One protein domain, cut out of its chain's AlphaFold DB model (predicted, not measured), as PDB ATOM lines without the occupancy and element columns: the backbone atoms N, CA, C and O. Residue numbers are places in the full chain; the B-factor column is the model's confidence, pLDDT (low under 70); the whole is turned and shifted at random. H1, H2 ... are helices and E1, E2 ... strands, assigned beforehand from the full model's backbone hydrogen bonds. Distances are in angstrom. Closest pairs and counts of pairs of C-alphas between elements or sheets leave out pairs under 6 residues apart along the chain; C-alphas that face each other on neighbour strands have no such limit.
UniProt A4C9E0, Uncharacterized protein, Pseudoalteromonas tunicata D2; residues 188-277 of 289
ATOM      1  N   THR A 188     187.633 199.951 226.546       86.12
ATOM      2  CA  THR A 188     186.698 200.653 227.428       86.12
ATOM      3  C   THR A 188     186.862 200.253 228.890       86.12
ATOM      4  O   THR A 188     187.300 199.144 229.197       86.12
ATOM      5  N   MET A 189     186.499 201.180 229.774       88.56
ATOM      6  CA  MET A 189     186.442 201.037 231.224       88.56
ATOM      7  C   MET A 189     184.988 200.961 231.687       88.56
ATOM      8  O   MET A 189     184.185 201.837 231.353       88.56
ATOM      9  N   ASP A 190     184.668 199.955 232.499       88.38
ATOM     10  CA  ASP A 190     183.335 199.746 233.062       88.38
ATOM     11  C   ASP A 190     183.204 200.476 234.407       88.38
ATOM     12  O   ASP A 190     183.248 199.886 235.490       88.38
ATOM     13  N   VAL A 191     183.092 201.806 234.327       89.00
ATOM     14  CA  VAL A 191     182.942 202.668 235.508       89.00
ATOM     15  C   VAL A 191     181.749 202.243 236.378       89.00
ATOM     16  O   VAL A 191     181.954 202.131 237.588       89.00
ATOM     17  N   PRO A 192     180.556 201.909 235.840       89.69
ATOM     18  CA  PRO A 192     179.426 201.476 236.662       89.69
ATOM     19  C   PRO A 192     179.752 200.285 237.562       89.69
ATOM     20  O   PRO A 192     179.431 200.307 238.752       89.69
ATOM     21  N   ASN A 193     180.434 199.265 237.033       90.38
ATOM     22  CA  ASN A 193     180.799 198.095 237.828       90.38
ATOM     23  C   ASN A 193     181.915 198.395 238.838       90.38
ATOM     24  O   ASN A 193     181.854 197.895 239.964       90.38
ATOM     25  N   ILE A 194     182.883 199.255 238.498       90.62
ATOM     26  CA  ILE A 194     183.906 199.711 239.456       90.62
ATOM     27  C   ILE A 194     183.253 200.472 240.620       90.62
ATOM     28  O   ILE A 194     183.544 200.197 241.786       90.62
ATOM     29  N   ILE A 195     182.346 201.408 240.328       92.12
ATOM     30  CA  ILE A 195     181.666 202.216 241.348       92.12
ATOM     31  C   ILE A 195     180.709 201.361 242.176       92.12
ATOM     32  O   ILE A 195     180.703 201.475 243.400       92.12
ATOM     33  N   SER A 196     179.962 200.447 241.553       90.62
ATOM     34  CA  SER A 196     179.108 199.505 242.280       90.62
ATOM     35  C   SER A 196     179.912 198.646 243.261       90.62
ATOM     36  O   SER A 196     179.441 198.397 244.372       90.62
ATOM     37  N   ALA A 197     181.120 198.212 242.885       91.81
ATOM     38  CA  ALA A 197     182.007 197.477 243.780       91.81
ATOM     39  C   ALA A 197     182.481 198.353 244.955       91.81
ATOM     40  O   ALA A 197     182.361 197.942 246.108       91.81
ATOM     41  N   LEU A 198     182.902 199.597 244.696       94.25
ATOM     42  CA  LEU A 198     183.330 200.532 245.747       94.25
ATOM     43  C   LEU A 198     182.205 200.900 246.724       94.25
ATOM     44  O   LEU A 198     182.456 201.078 247.916       94.25
ATOM     45  N   VAL A 199     180.968 201.016 246.240       93.94
ATOM     46  CA  VAL A 199     179.787 201.246 247.087       93.94
ATOM     47  C   VAL A 199     179.473 200.004 247.918       93.94
ATOM     48  O   VAL A 199     179.229 200.120 249.118       93.94
ATOM     49  N   SER A 200     179.525 198.812 247.313       94.06
ATOM     50  CA  SER A 200     179.353 197.541 248.032       94.06
ATOM     51  C   SER A 200     180.391 197.375 249.147       94.06
ATOM     52  O   SER A 200     180.057 196.936 250.247       94.06
ATOM     53  N   ASP A 201     181.629 197.802 248.899       93.62
ATOM     54  CA  ASP A 201     182.723 197.788 249.873       93.62
ATOM     55  C   ASP A 201     182.641 198.939 250.897       93.62
ATOM     56  O   ASP A 201     183.507 199.069 251.763       93.62
ATOM     57  N   SER A 202     181.596 199.776 250.836       94.25
ATOM     58  CA  SER A 202     181.400 200.951 251.701       94.25
ATOM     59  C   SER A 202     182.549 201.969 251.635       94.25
ATOM     60  O   SER A 202     182.829 202.677 252.606       94.25
ATOM     61  N   VAL A 203     183.231 202.036 250.490       95.44
ATOM     62  CA  VAL A 203     184.331 202.971 250.218       95.44
ATOM     63  C   VAL A 203     183.821 204.260 249.572       95.44
ATOM     64  O   VAL A 203     184.336 205.336 249.878       95.44
ATOM     65  N   LEU A 204     182.788 204.155 248.733       93.75
ATOM     66  CA  LEU A 204     182.045 205.287 248.181       93.75
ATOM     67  C   LEU A 204     180.622 205.331 248.733       93.75
ATOM     68  O   LEU A 204     179.987 204.297 248.946       93.75
ATOM     69  N   VAL A 205     180.099 206.542 248.909       94.88
ATOM     70  CA  VAL A 205     178.709 206.796 249.302       94.88
ATOM     71  C   VAL A 205     178.103 207.815 248.345       94.88
ATOM     72  O   VAL A 205     178.739 208.810 248.014       94.88
ATOM     73  N   LEU A 206     176.872 207.570 247.894       93.19
ATOM     74  CA  LEU A 206     176.131 208.524 247.073       93.19
ATOM     75  C   LEU A 206     175.496 209.604 247.956       93.19
ATOM     76  O   LEU A 206     174.627 209.302 248.776       93.19
ATOM     77  N   ASP A 207     175.868 210.860 247.731       92.00
ATOM     78  CA  ASP A 207     175.099 212.020 248.169       92.00
ATOM     79  C   ASP A 207     173.967 212.263 247.159       92.00
ATOM     80  O   ASP A 207     174.176 212.740 246.038       92.00
ATOM     81  N   THR A 208     172.747 211.892 247.548       88.81
ATOM     82  CA  THR A 208     171.558 212.007 246.694       88.81
ATOM     83  C   THR A 208     171.137 213.448 246.427       88.81
ATOM     84  O   THR A 208     170.498 213.701 245.408       88.81
ATOM     85  N   ASP A 209     171.486 214.384 247.309       89.88
ATOM     86  CA  ASP A 209     171.101 215.789 247.173       89.88
ATOM     87  C   ASP A 209     172.011 216.509 246.171       89.88
ATOM     88  O   ASP A 209     171.560 217.389 245.433       89.88
ATOM     89  N   LYS A 210     173.285 216.099 246.101       89.06
ATOM     90  CA  LYS A 210     174.267 216.637 245.146       89.06
ATOM     91  C   LYS A 210     174.417 215.813 243.865       89.06
ATOM     92  O   LYS A 210     175.013 216.309 242.915       89.06
ATOM     93  N   ASN A 211     173.888 214.587 243.822       89.75
ATOM     94  CA  ASN A 211     174.162 213.595 242.772       89.75
ATOM     95  C   ASN A 211     175.667 213.325 242.579       89.75
ATOM     96  O   ASN A 211     176.148 213.201 241.454       89.75
ATOM     97  N   LEU A 212     176.401 213.219 243.688       92.00
ATOM     98  CA  LEU A 212     177.839 212.958 243.698       92.00
ATOM     99  C   LEU A 212     178.143 211.721 244.539       92.00
ATOM    100  O   LEU A 212     177.605 211.565 245.633       92.00
ATOM    101  N   TYR A 213     179.036 210.864 244.055       92.69
ATOM    102  CA  TYR A 213     179.684 209.872 244.903       92.69
ATOM    103  C   TYR A 213     180.843 210.532 245.645       92.69
ATOM    104  O   TYR A 213     181.676 211.197 245.030       92.69
ATOM    105  N   GLU A 214     180.901 210.330 246.958       94.75
ATOM    106  CA  GLU A 214     181.941 210.865 247.831       94.75
ATOM    107  C   GLU A 214     182.638 209.717 248.581       94.75
ATOM    108  O   GLU A 214     182.000 208.761 249.034       94.75
ATOM    109  N   GLY A 215     183.958 209.809 248.741       93.25
ATOM    110  CA  GLY A 215     184.731 208.867 249.552       93.25
ATOM    111  C   GLY A 215     186.137 209.361 249.859       93.25
ATOM    112  O   GLY A 215     186.622 210.333 249.285       93.25
ATOM    113  N   ASP A 216     186.809 208.704 250.799       93.81
ATOM    114  CA  ASP A 216     188.212 209.005 251.095       93.81
ATOM    115  C   ASP A 216     189.090 208.612 249.898       93.81
ATOM    116  O   ASP A 216     189.078 207.457 249.472       93.81
ATOM    117  N   ALA A 217     189.852 209.566 249.356       90.38
ATOM    118  CA  ALA A 217     190.624 209.358 248.136       90.38
ATOM    119  C   ALA A 217     191.628 208.206 248.262       90.38
ATOM    120  O   ALA A 217     191.786 207.417 247.332       90.38
ATOM    121  N   TYR A 218     192.288 208.072 249.416       90.44
ATOM    122  CA  TYR A 218     193.251 206.996 249.630       90.44
ATOM    123  C   TYR A 218     192.563 205.638 249.668       90.44
ATOM    124  O   TYR A 218     193.053 204.699 249.045       90.44
ATOM    125  N   LYS A 219     191.420 205.528 250.353       92.88
ATOM    126  CA  LYS A 219     190.647 204.281 250.395       92.88
ATOM    127  C   LYS A 219     190.094 203.902 249.031       92.88
ATOM    128  O   LYS A 219     190.185 202.733 248.678       92.88
ATOM    129  N   VAL A 220     189.568 204.863 248.270       92.50
ATOM    130  CA  VAL A 220     189.064 204.626 246.909       92.50
ATOM    131  C   VAL A 220     190.178 204.068 246.035       92.50
ATOM    132  O   VAL A 220     190.053 202.959 245.530       92.50
ATOM    133  N   LEU A 221     191.311 204.768 245.934       90.88
ATOM    134  CA  LEU A 221     192.420 204.333 245.083       90.88
ATOM    135  C   LEU A 221     193.019 202.996 245.539       90.88
ATOM    136  O   LEU A 221     193.311 202.137 244.709       90.88
ATOM    137  N   PHE A 222     193.172 202.793 246.849       91.69
ATOM    138  CA  PHE A 222     193.714 201.553 247.402       91.69
ATOM    139  C   PHE A 222     192.775 200.356 247.206       91.69
ATOM    140  O   PHE A 222     193.237 199.254 246.914       91.69
ATOM    141  N   GLN A 223     191.462 200.549 247.365       92.62
ATOM    142  CA  GLN A 223     190.488 199.480 247.157       92.62
ATOM    143  C   GLN A 223     190.337 199.162 245.670       92.62
ATOM    144  O   GLN A 223     190.418 197.997 245.290       92.62
ATOM    145  N   SER A 224     190.225 200.185 244.817       90.38
ATOM    146  CA  SER A 224     190.193 200.017 243.364       90.38
ATOM    147  C   SER A 224     191.402 199.235 242.851       90.38
ATOM    148  O   SER A 224     191.243 198.392 241.976       90.38
ATOM    149  N   ALA A 225     192.596 199.449 243.417       88.69
ATOM    150  CA  ALA A 225     193.817 198.735 243.030       88.69
ATOM    151  C   ALA A 225     193.788 197.217 243.274       88.69
ATOM    152  O   ALA A 225     194.628 196.502 242.735       88.69
ATOM    153  N   GLN A 226     192.841 196.724 244.076       88.75
ATOM    154  CA  GLN A 226     192.653 195.297 244.343       88.75
ATOM    155  C   GLN A 226     191.630 194.645 243.407       88.75
ATOM    156  O   GLN A 226     191.472 193.424 243.421       88.75
ATOM    157  N   TYR A 227     190.908 195.439 242.618       89.25
ATOM    158  CA  TYR A 227     189.917 194.925 241.689       89.25
ATOM    159  C   TYR A 227     190.554 194.341 240.435       89.25
ATOM    160  O   TYR A 227     191.682 194.654 240.061       89.25
ATOM    161  N   SER A 228     189.786 193.479 239.776       87.94
ATOM    162  CA  SER A 228     190.214 192.847 238.539       87.94
ATOM    163  C   SER A 228     190.500 193.878 237.448       87.94
ATOM    164  O   SER A 228     189.678 194.759 237.187       87.94
ATOM    165  N   SER A 229     191.608 193.689 236.733       87.62
ATOM    166  CA  SER A 229     191.975 194.479 235.554       87.62
ATOM    167  C   SER A 229     190.884 194.503 234.481       87.62
ATOM    168  O   SER A 229     190.742 195.510 233.792       87.62
ATOM    169  N   SER A 230     190.066 193.446 234.392       87.44
ATOM    170  CA  SER A 230     188.931 193.360 233.461       87.44
ATOM    171  C   SER A 230     187.815 194.379 233.726       87.44
ATOM    172  O   SER A 230     187.030 194.665 232.828       87.44
ATOM    173  N   LEU A 231     187.747 194.967 234.929       86.69
ATOM    174  CA  LEU A 231     186.826 196.073 235.221       86.69
ATOM    175  C   LEU A 231     187.338 197.407 234.665       86.69
ATOM    176  O   LEU A 231     186.556 198.257 234.242       86.69
ATOM    177  N   PHE A 232     188.657 197.588 234.642       89.56
ATOM    178  CA  PHE A 232     189.281 198.808 234.136       89.56
ATOM    179  C   PHE A 232     189.482 198.770 232.629       89.56
ATOM    180  O   PHE A 232     189.579 199.826 232.017       89.56
ATOM    181  N   ARG A 233     189.545 197.575 232.038       89.25
ATOM    182  CA  ARG A 233     189.756 197.354 230.612       89.25
ATOM    183  C   ARG A 233     189.024 196.114 230.131       89.25
ATOM    184  O   ARG A 233     189.327 195.010 230.570       89.25
ATOM    185  N   ASN A 234     188.136 196.284 229.160       84.75
ATOM    186  CA  ASN A 234     187.394 195.179 228.547       84.75
ATOM    187  C   ASN A 234     188.258 194.193 227.729       84.75
ATOM    188  O   ASN A 234     187.778 193.109 227.403       84.75
ATOM    189  N   ASP A 235     189.500 194.549 227.384       83.56
ATOM    190  CA  ASP A 235     190.434 193.713 226.616       83.56
ATOM    191  C   ASP A 235     191.418 192.910 227.485       83.56
ATOM    192  O   ASP A 235     192.167 192.099 226.943       83.56
ATOM    193  N   LYS A 236     191.414 193.101 228.813       83.88
ATOM    194  CA  LYS A 236     192.313 192.400 229.743       83.88
ATOM    195  C   LYS A 236     191.612 191.285 230.509       83.88
ATOM    196  O   LYS A 236     190.449 191.394 230.898       83.88
ATOM    197  N   THR A 237     192.361 190.227 230.807       81.00
ATOM    198  CA  THR A 237     191.950 189.196 231.769       81.00
ATOM    199  C   THR A 237     192.316 189.588 233.207       81.00
ATOM    200  O   THR A 237     193.127 190.483 233.439       81.00
ATOM    201  N   ASN A 238     191.726 188.913 234.202       75.50
ATOM    202  CA  ASN A 238     191.921 189.231 235.626       75.50
ATOM    203  C   ASN A 238     193.384 189.093 236.107       75.50
ATOM    204  O   ASN A 238     193.722 189.600 237.171       75.50
ATOM    205  N   GLU A 239     194.231 188.383 235.358       73.19
ATOM    206  CA  GLU A 239     195.622 188.082 235.725       73.19
ATOM    207  C   GLU A 239     196.630 189.068 235.110       73.19
ATOM    208  O   GLU A 239     197.806 189.077 235.481       73.19
ATOM    209  N   GLU A 240     196.188 189.915 234.181       79.19
ATOM    210  CA  GLU A 240     197.056 190.858 233.482       79.19
ATOM    211  C   GLU A 240     197.212 192.164 234.268       79.19
ATOM    212  O   GLU A 240     196.218 192.729 234.726       79.19
ATOM    213  N   PRO A 241     198.432 192.710 234.413       79.56
ATOM    214  CA  PRO A 241     198.628 193.967 235.123       79.56
ATOM    215  C   PRO A 241     198.035 195.155 234.352       79.56
ATOM    216  O   PRO A 241     198.136 195.254 233.123       79.56
ATOM    217  N   LEU A 242     197.447 196.108 235.079       82.38
ATOM    218  CA  LEU A 242     197.066 197.407 234.522       82.38
ATOM    219  C   LEU A 242     198.296 198.272 234.258       82.38
ATOM    220  O   LEU A 242     199.260 198.267 235.025       82.38
ATOM    221  N   GLU A 243     198.248 199.037 233.175       82.94
ATOM    222  CA  GLU A 243     199.277 200.018 232.864       82.94
ATOM    223  C   GLU A 243     198.988 201.338 233.582       82.94
ATOM    224  O   GLU A 243     197.858 201.634 233.977       82.94
ATOM    225  N   TYR A 244     200.011 202.181 233.728       81.81
ATOM    226  CA  TYR A 244     199.848 203.492 234.359       81.81
ATOM    227  C   TYR A 244     198.804 204.368 233.647       81.81
ATOM    228  O   TYR A 244     198.094 205.126 234.302       81.81
ATOM    229  N   VAL A 245     198.688 204.260 232.318       77.31
ATOM    230  CA  VAL A 245     197.702 205.025 231.537       77.31
ATOM    231  C   VAL A 245     196.262 204.655 231.905       77.31
ATOM    232  O   VAL A 245     195.416 205.543 231.996       77.31
ATOM    233  N   ASP A 246     196.013 203.380 232.207       83.81
ATOM    234  CA  ASP A 246     194.702 202.863 232.610       83.81
ATOM    235  C   ASP A 246     194.308 203.452 233.969       83.81
ATOM    236  O   ASP A 246     193.227 204.019 234.144       83.81
ATOM    237  N   TRP A 247     195.255 203.407 234.912       85.44
ATOM    238  CA  TRP A 247     195.110 204.003 236.237       85.44
ATOM    239  C   TRP A 247     194.895 205.504 236.180       85.44
ATOM    240  O   TRP A 247     194.011 206.032 236.853       85.44
ATOM    241  N   LYS A 248     195.683 206.199 235.359       86.12
ATOM    242  CA  LYS A 248     195.552 207.639 235.189       86.12
ATOM    243  C   LYS A 248     194.163 207.991 234.661       86.12
ATOM    244  O   LYS A 248     193.548 208.912 235.183       86.12
ATOM    245  N   ARG A 249     193.651 207.243 233.678       86.88
ATOM    246  CA  ARG A 249     192.323 207.490 233.109       86.88
ATOM    247  C   ARG A 249     191.218 207.341 234.152       86.88
ATOM    248  O   ARG A 249     190.346 208.198 234.191       86.88
ATOM    249  N   PHE A 250     191.285 206.318 235.005       89.94
ATOM    250  CA  PHE A 250     190.349 206.141 236.120       89.94
ATOM    251  C   PHE A 250     190.439 207.290 237.135       89.94
ATOM    252  O   PHE A 250     189.423 207.843 237.550       89.94
ATOM    253  N   ILE A 251     191.655 207.687 237.517       89.81
ATOM    254  CA  ILE A 251     191.888 208.796 238.453       89.81
ATOM    255  C   ILE A 251     191.343 210.114 237.891       89.81
ATOM    256  O   ILE A 251     190.708 210.864 238.623       89.81
ATOM    257  N   ASP A 252     191.537 210.371 236.596       88.88
ATOM    258  CA  ASP A 252     191.083 211.592 235.921       88.88
ATOM    259  C   ASP A 252     189.546 211.726 235.862       88.88
ATOM    260  O   ASP A 252     189.054 212.813 235.567       88.88
ATOM    261  N   LEU A 253     188.776 210.659 236.134       87.44
ATOM    262  CA  LEU A 253     187.310 210.741 236.260       87.44
ATOM    263  C   LEU A 253     186.868 211.477 237.528       87.44
ATOM    264  O   LEU A 253     185.713 211.882 237.636       87.44
ATOM    265  N   HIS A 254     187.773 211.612 238.491       88.81
ATOM    266  CA  HIS A 254     187.469 212.069 239.828       88.81
ATOM    267  C   HIS A 254     187.974 213.486 240.080       88.81
ATOM    268  O   HIS A 254     189.080 213.861 239.687       88.81
ATOM    269  N   GLU A 255     187.195 214.249 240.839       89.31
ATOM    270  CA  GLU A 255     187.631 215.518 241.403       89.31
ATOM    271  C   GLU A 255     188.135 215.320 242.833       89.31
ATOM    272  O   GLU A 255     187.592 214.537 243.614       89.31
ATOM    273  N   PHE A 256     189.180 216.059 243.202       85.44
ATOM    274  CA  PHE A 256     189.742 216.018 244.547       85.44
ATOM    275  C   PHE A 256     189.370 217.292 245.294       85.44
ATOM    276  O   PHE A 256     189.775 218.395 244.925       85.44
ATOM    277  N   SER A 257     188.621 217.133 246.379       81.50
ATOM    278  CA  SER A 257     188.379 218.223 247.319       81.50
ATOM    279  C   SER A 257     189.649 218.571 248.106       81.50
ATOM    280  O   SER A 257     190.584 217.777 248.244       81.50
ATOM    281  N   THR A 258     189.648 219.746 248.734       74.38
ATOM    282  CA  THR A 258     190.738 220.201 249.609       74.38
ATOM    283  C   THR A 258     190.923 219.351 250.873       74.38
ATOM    284  O   THR A 258     191.927 219.510 251.562       74.38
ATOM    285  N   SER A 259     189.976 218.464 251.200       77.19
ATOM    286  CA  SER A 259     190.009 217.565 252.363       77.19
ATOM    287  C   SER A 259     190.435 216.131 252.027       77.19
ATOM    288  O   SER A 259     190.232 215.243 252.848       77.19
ATOM    289  N   ALA A 260     191.009 215.892 250.841       80.31
ATOM    290  CA  ALA A 260     191.338 214.552 250.336       80.31
ATOM    291  C   ALA A 260     190.115 213.620 250.191       80.31
ATOM    292  O   ALA A 260     190.250 212.397 250.141       80.31
ATOM    293  N   THR A 261     188.919 214.199 250.080       87.00
ATOM    294  CA  THR A 261     187.719 213.493 249.620       87.00
ATOM    295  C   THR A 261     187.726 213.487 248.101       87.00
ATOM    296  O   THR A 261     187.884 214.545 247.481       87.00
ATOM    297  N   LEU A 262     187.572 212.302 247.530       90.44
ATOM    298  CA  LEU A 262     187.373 212.072 246.114       90.44
ATOM    299  C   LEU A 262     185.877 212.188 245.800       90.44
ATOM    300  O   LEU A 262     185.042 211.646 246.527       90.44
ATOM    301  N   LEU A 263     185.571 212.926 244.738       91.69
ATOM    302  CA  LEU A 263     184.226 213.230 244.265       91.69
ATOM    303  C   LEU A 263     184.069 212.702 242.835       91.69
ATOM    304  O   LEU A 263     184.967 212.874 242.011       91.69
ATOM    305  N   LEU A 264     182.930 212.082 242.529       91.06
ATOM    306  CA  LEU A 264     182.583 211.630 241.181       91.06
ATOM    307  C   LEU A 264     181.138 211.992 240.855       91.06
ATOM    308  O   LEU A 264     180.224 211.637 241.601       91.06
ATOM    309  N   ASP A 265     180.927 212.656 239.722       90.12
ATOM    310  CA  ASP A 265     179.583 212.940 239.226       90.12
ATOM    311  C   ASP A 265     178.840 211.642 238.905       90.12
ATOM    312  O   ASP A 265     179.362 210.756 238.222       90.12
ATOM    313  N   LYS A 266     177.601 211.522 239.393       85.75
ATOM    314  CA  LYS A 266     176.781 210.329 239.179       85.75
ATOM    315  C   LYS A 266     176.600 210.000 237.692       85.75
ATOM    316  O   LYS A 266     176.611 208.826 237.341       85.75
ATOM    317  N   ASN A 267     176.485 210.997 236.815       79.75
ATOM    318  CA  ASN A 267     176.340 210.757 235.379       79.75
ATOM    319  C   ASN A 267     177.611 210.153 234.775       79.75
ATOM    320  O   ASN A 267     177.513 209.354 233.852       79.75
ATOM    321  N   VAL A 268     178.792 210.518 235.286       81.75
ATOM    322  CA  VAL A 268     180.073 209.920 234.866       81.75
ATOM    323  C   VAL A 268     180.193 208.495 235.412       81.75
ATOM    324  O   VAL A 268     180.628 207.601 234.693       81.75
ATOM    325  N   ALA A 269     179.745 208.260 236.649       84.62
ATOM    326  CA  ALA A 269     179.724 206.933 237.268       84.62
ATOM    327  C   ALA A 269     178.844 205.914 236.519       84.62
ATOM    328  O   ALA A 269     179.054 204.711 236.641       84.62
ATOM    329  N   GLU A 270     177.859 206.388 235.758       83.25
ATOM    330  CA  GLU A 270     176.913 205.567 234.995       83.25
ATOM    331  C   GLU A 270     177.352 205.331 233.533       83.25
ATOM    332  O   GLU A 270     176.622 204.704 232.765       83.25
ATOM    333  N   GLN A 271     178.541 205.796 233.134       76.50
ATOM    334  CA  GLN A 271     179.030 205.722 231.754       76.50
ATOM    335  C   GLN A 271     180.176 204.727 231.569       76.50
ATOM    336  O   GLN A 271     181.093 204.636 232.378       76.50
ATOM    337  N   VAL A 272     180.179 204.041 230.427       84.19
ATOM    338  CA  VAL A 272     181.363 203.331 229.933       84.19
ATOM    339  C   VAL A 272     182.320 204.354 229.322       84.19
ATOM    340  O   VAL A 272     181.910 205.166 228.494       84.19
ATOM    341  N   VAL A 273     183.593 204.324 229.722       82.81
ATOM    342  CA  VAL A 273     184.593 205.317 229.296       82.81
ATOM    343  C   VAL A 273     185.573 204.703 228.307       82.81
ATOM    344  O   VAL A 273     186.216 203.702 228.606       82.81
ATOM    345  N   GLU A 274     185.753 205.334 227.149       80.56
ATOM    346  CA  GLU A 274     186.795 204.949 226.192       80.56
ATOM    347  C   GLU A 274     188.196 205.337 226.707       80.56
ATOM    348  O   GLU A 274     188.443 206.474 227.141       80.56
ATOM    349  N   ILE A 275     189.109 204.363 226.678       77.94
ATOM    350  CA  ILE A 275     190.515 204.476 227.090       77.94
ATOM    351  C   ILE A 275     191.414 204.679 225.875       77.94
ATOM    352  O   ILE A 275     192.305 205.528 225.904       77.94
ATOM    353  N   THR A 276     191.209 203.897 224.816       71.06
ATOM    354  CA  THR A 276     192.004 203.996 223.591       71.06
ATOM    355  C   THR A 276     191.140 204.424 222.423       71.06
ATOM    356  O   THR A 276     190.025 203.938 222.238       71.06
ATOM    357  N   VAL A 277     191.706 205.302 221.595       60.31
ATOM    358  CA  VAL A 277     191.178 205.514 220.253       60.31
ATOM    359  C   VAL A 277     191.471 204.239 219.453       60.31
ATOM    360  O   VAL A 277     192.607 203.752 219.506       60.31
TER     361      VAL A 277
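AT A GLANCE: This is residues 188 to 277 of the 289 residues of an uncharacterized protein of Pseudoalteromonas tunicata D2 (UniProt A4C9E0). A small antiparallel sheet of three strands, E2 E3 E4, forms a wall at one end of an elongated body, and H1 and H2 cover one of its faces, crossing nearly at right angles to each other. Away from this sheet, the short strands E1 and E5 pair as a second small sheet, with H3 and H4 near E1, while H5 leads from E4 toward E5. The printed part has 90 residues, with five named helices and five named strands in the order E1 H1 E2 E3 H2 H3 H4 E4 H5 E5; the class is mixed, helices and strands. It is compact, with a radius of gyration of the C-alphas of 12.5 A, and spans 36 by 23 by 23 A.

IN THESE COORDINATES: E1, residues 188 to 190, begins at C-alpha 188 (186.698, 200.653, 227.428). H1, residues 191 to 200, is 14.0 A long. E2 is residues 204 to 207, 9.7 A, and E3 residues 212 to 216, 13.3 A. H2, residues 217 to 224, begins at C-alpha 217 (190.624, 209.358, 248.136) and is 10.5 A long. H3 is residues 229 to 232, and H4 residues 244 to 251, 10.4 A. E4, residues 261 to 265, is 13.2 A long. H5 is residues 266 to 269. E5, residues 272 to 274, ends at C-alpha 274 (186.795, 204.949, 226.192).

HOW THE PARTS SIT: The hub is H1, which touches H2, H3 and H5. Its closest C-alphas to H2 are Leu 198 and Val 220, 7.1 A, and the two are about perpendicular at 76 degrees. To H3 the closest are Ile 194 and Leu 231, 6.3 A, and to H5 Pro 192 and Ala 269, 5.5 A. H1 is on the sheet E2 E3 E4 at a height of 10.1 A, over E2 and E3. H2, on the same face, stands up from the sheet at 45 degrees, with a height of 7.3 A. H5 only grazes it. E2 and E3 form a hairpin, with two N and O pairs within hydrogen-bond range among others: N 205 and O 214 are 2.9 A apart, and N 214 and O 205 are 2.8 A apart. In E3 and E4, N 213 and O 264 are 2.8 A apart. E1 and E5 are antiparallel, with N 189 and O 273 2.8 A apart. H3 and H4 are close but not clearly touching, with C-alphas of Phe 232 and Asp 246 6.9 A apart. Every O i to N i+4 pair is within hydrogen-bond range in H1, H2 and H4; H3 and H5 are too short for such a pair.

THE WHOLE: The C-alphas farthest apart, of Asp 209 and Glu 239, are 38.7 A apart. The printed part has no cut. The link from H3 to H4, 11 residues, is long. Mean pLDDT of the printed part is 87.0, and residue 277 is under 70.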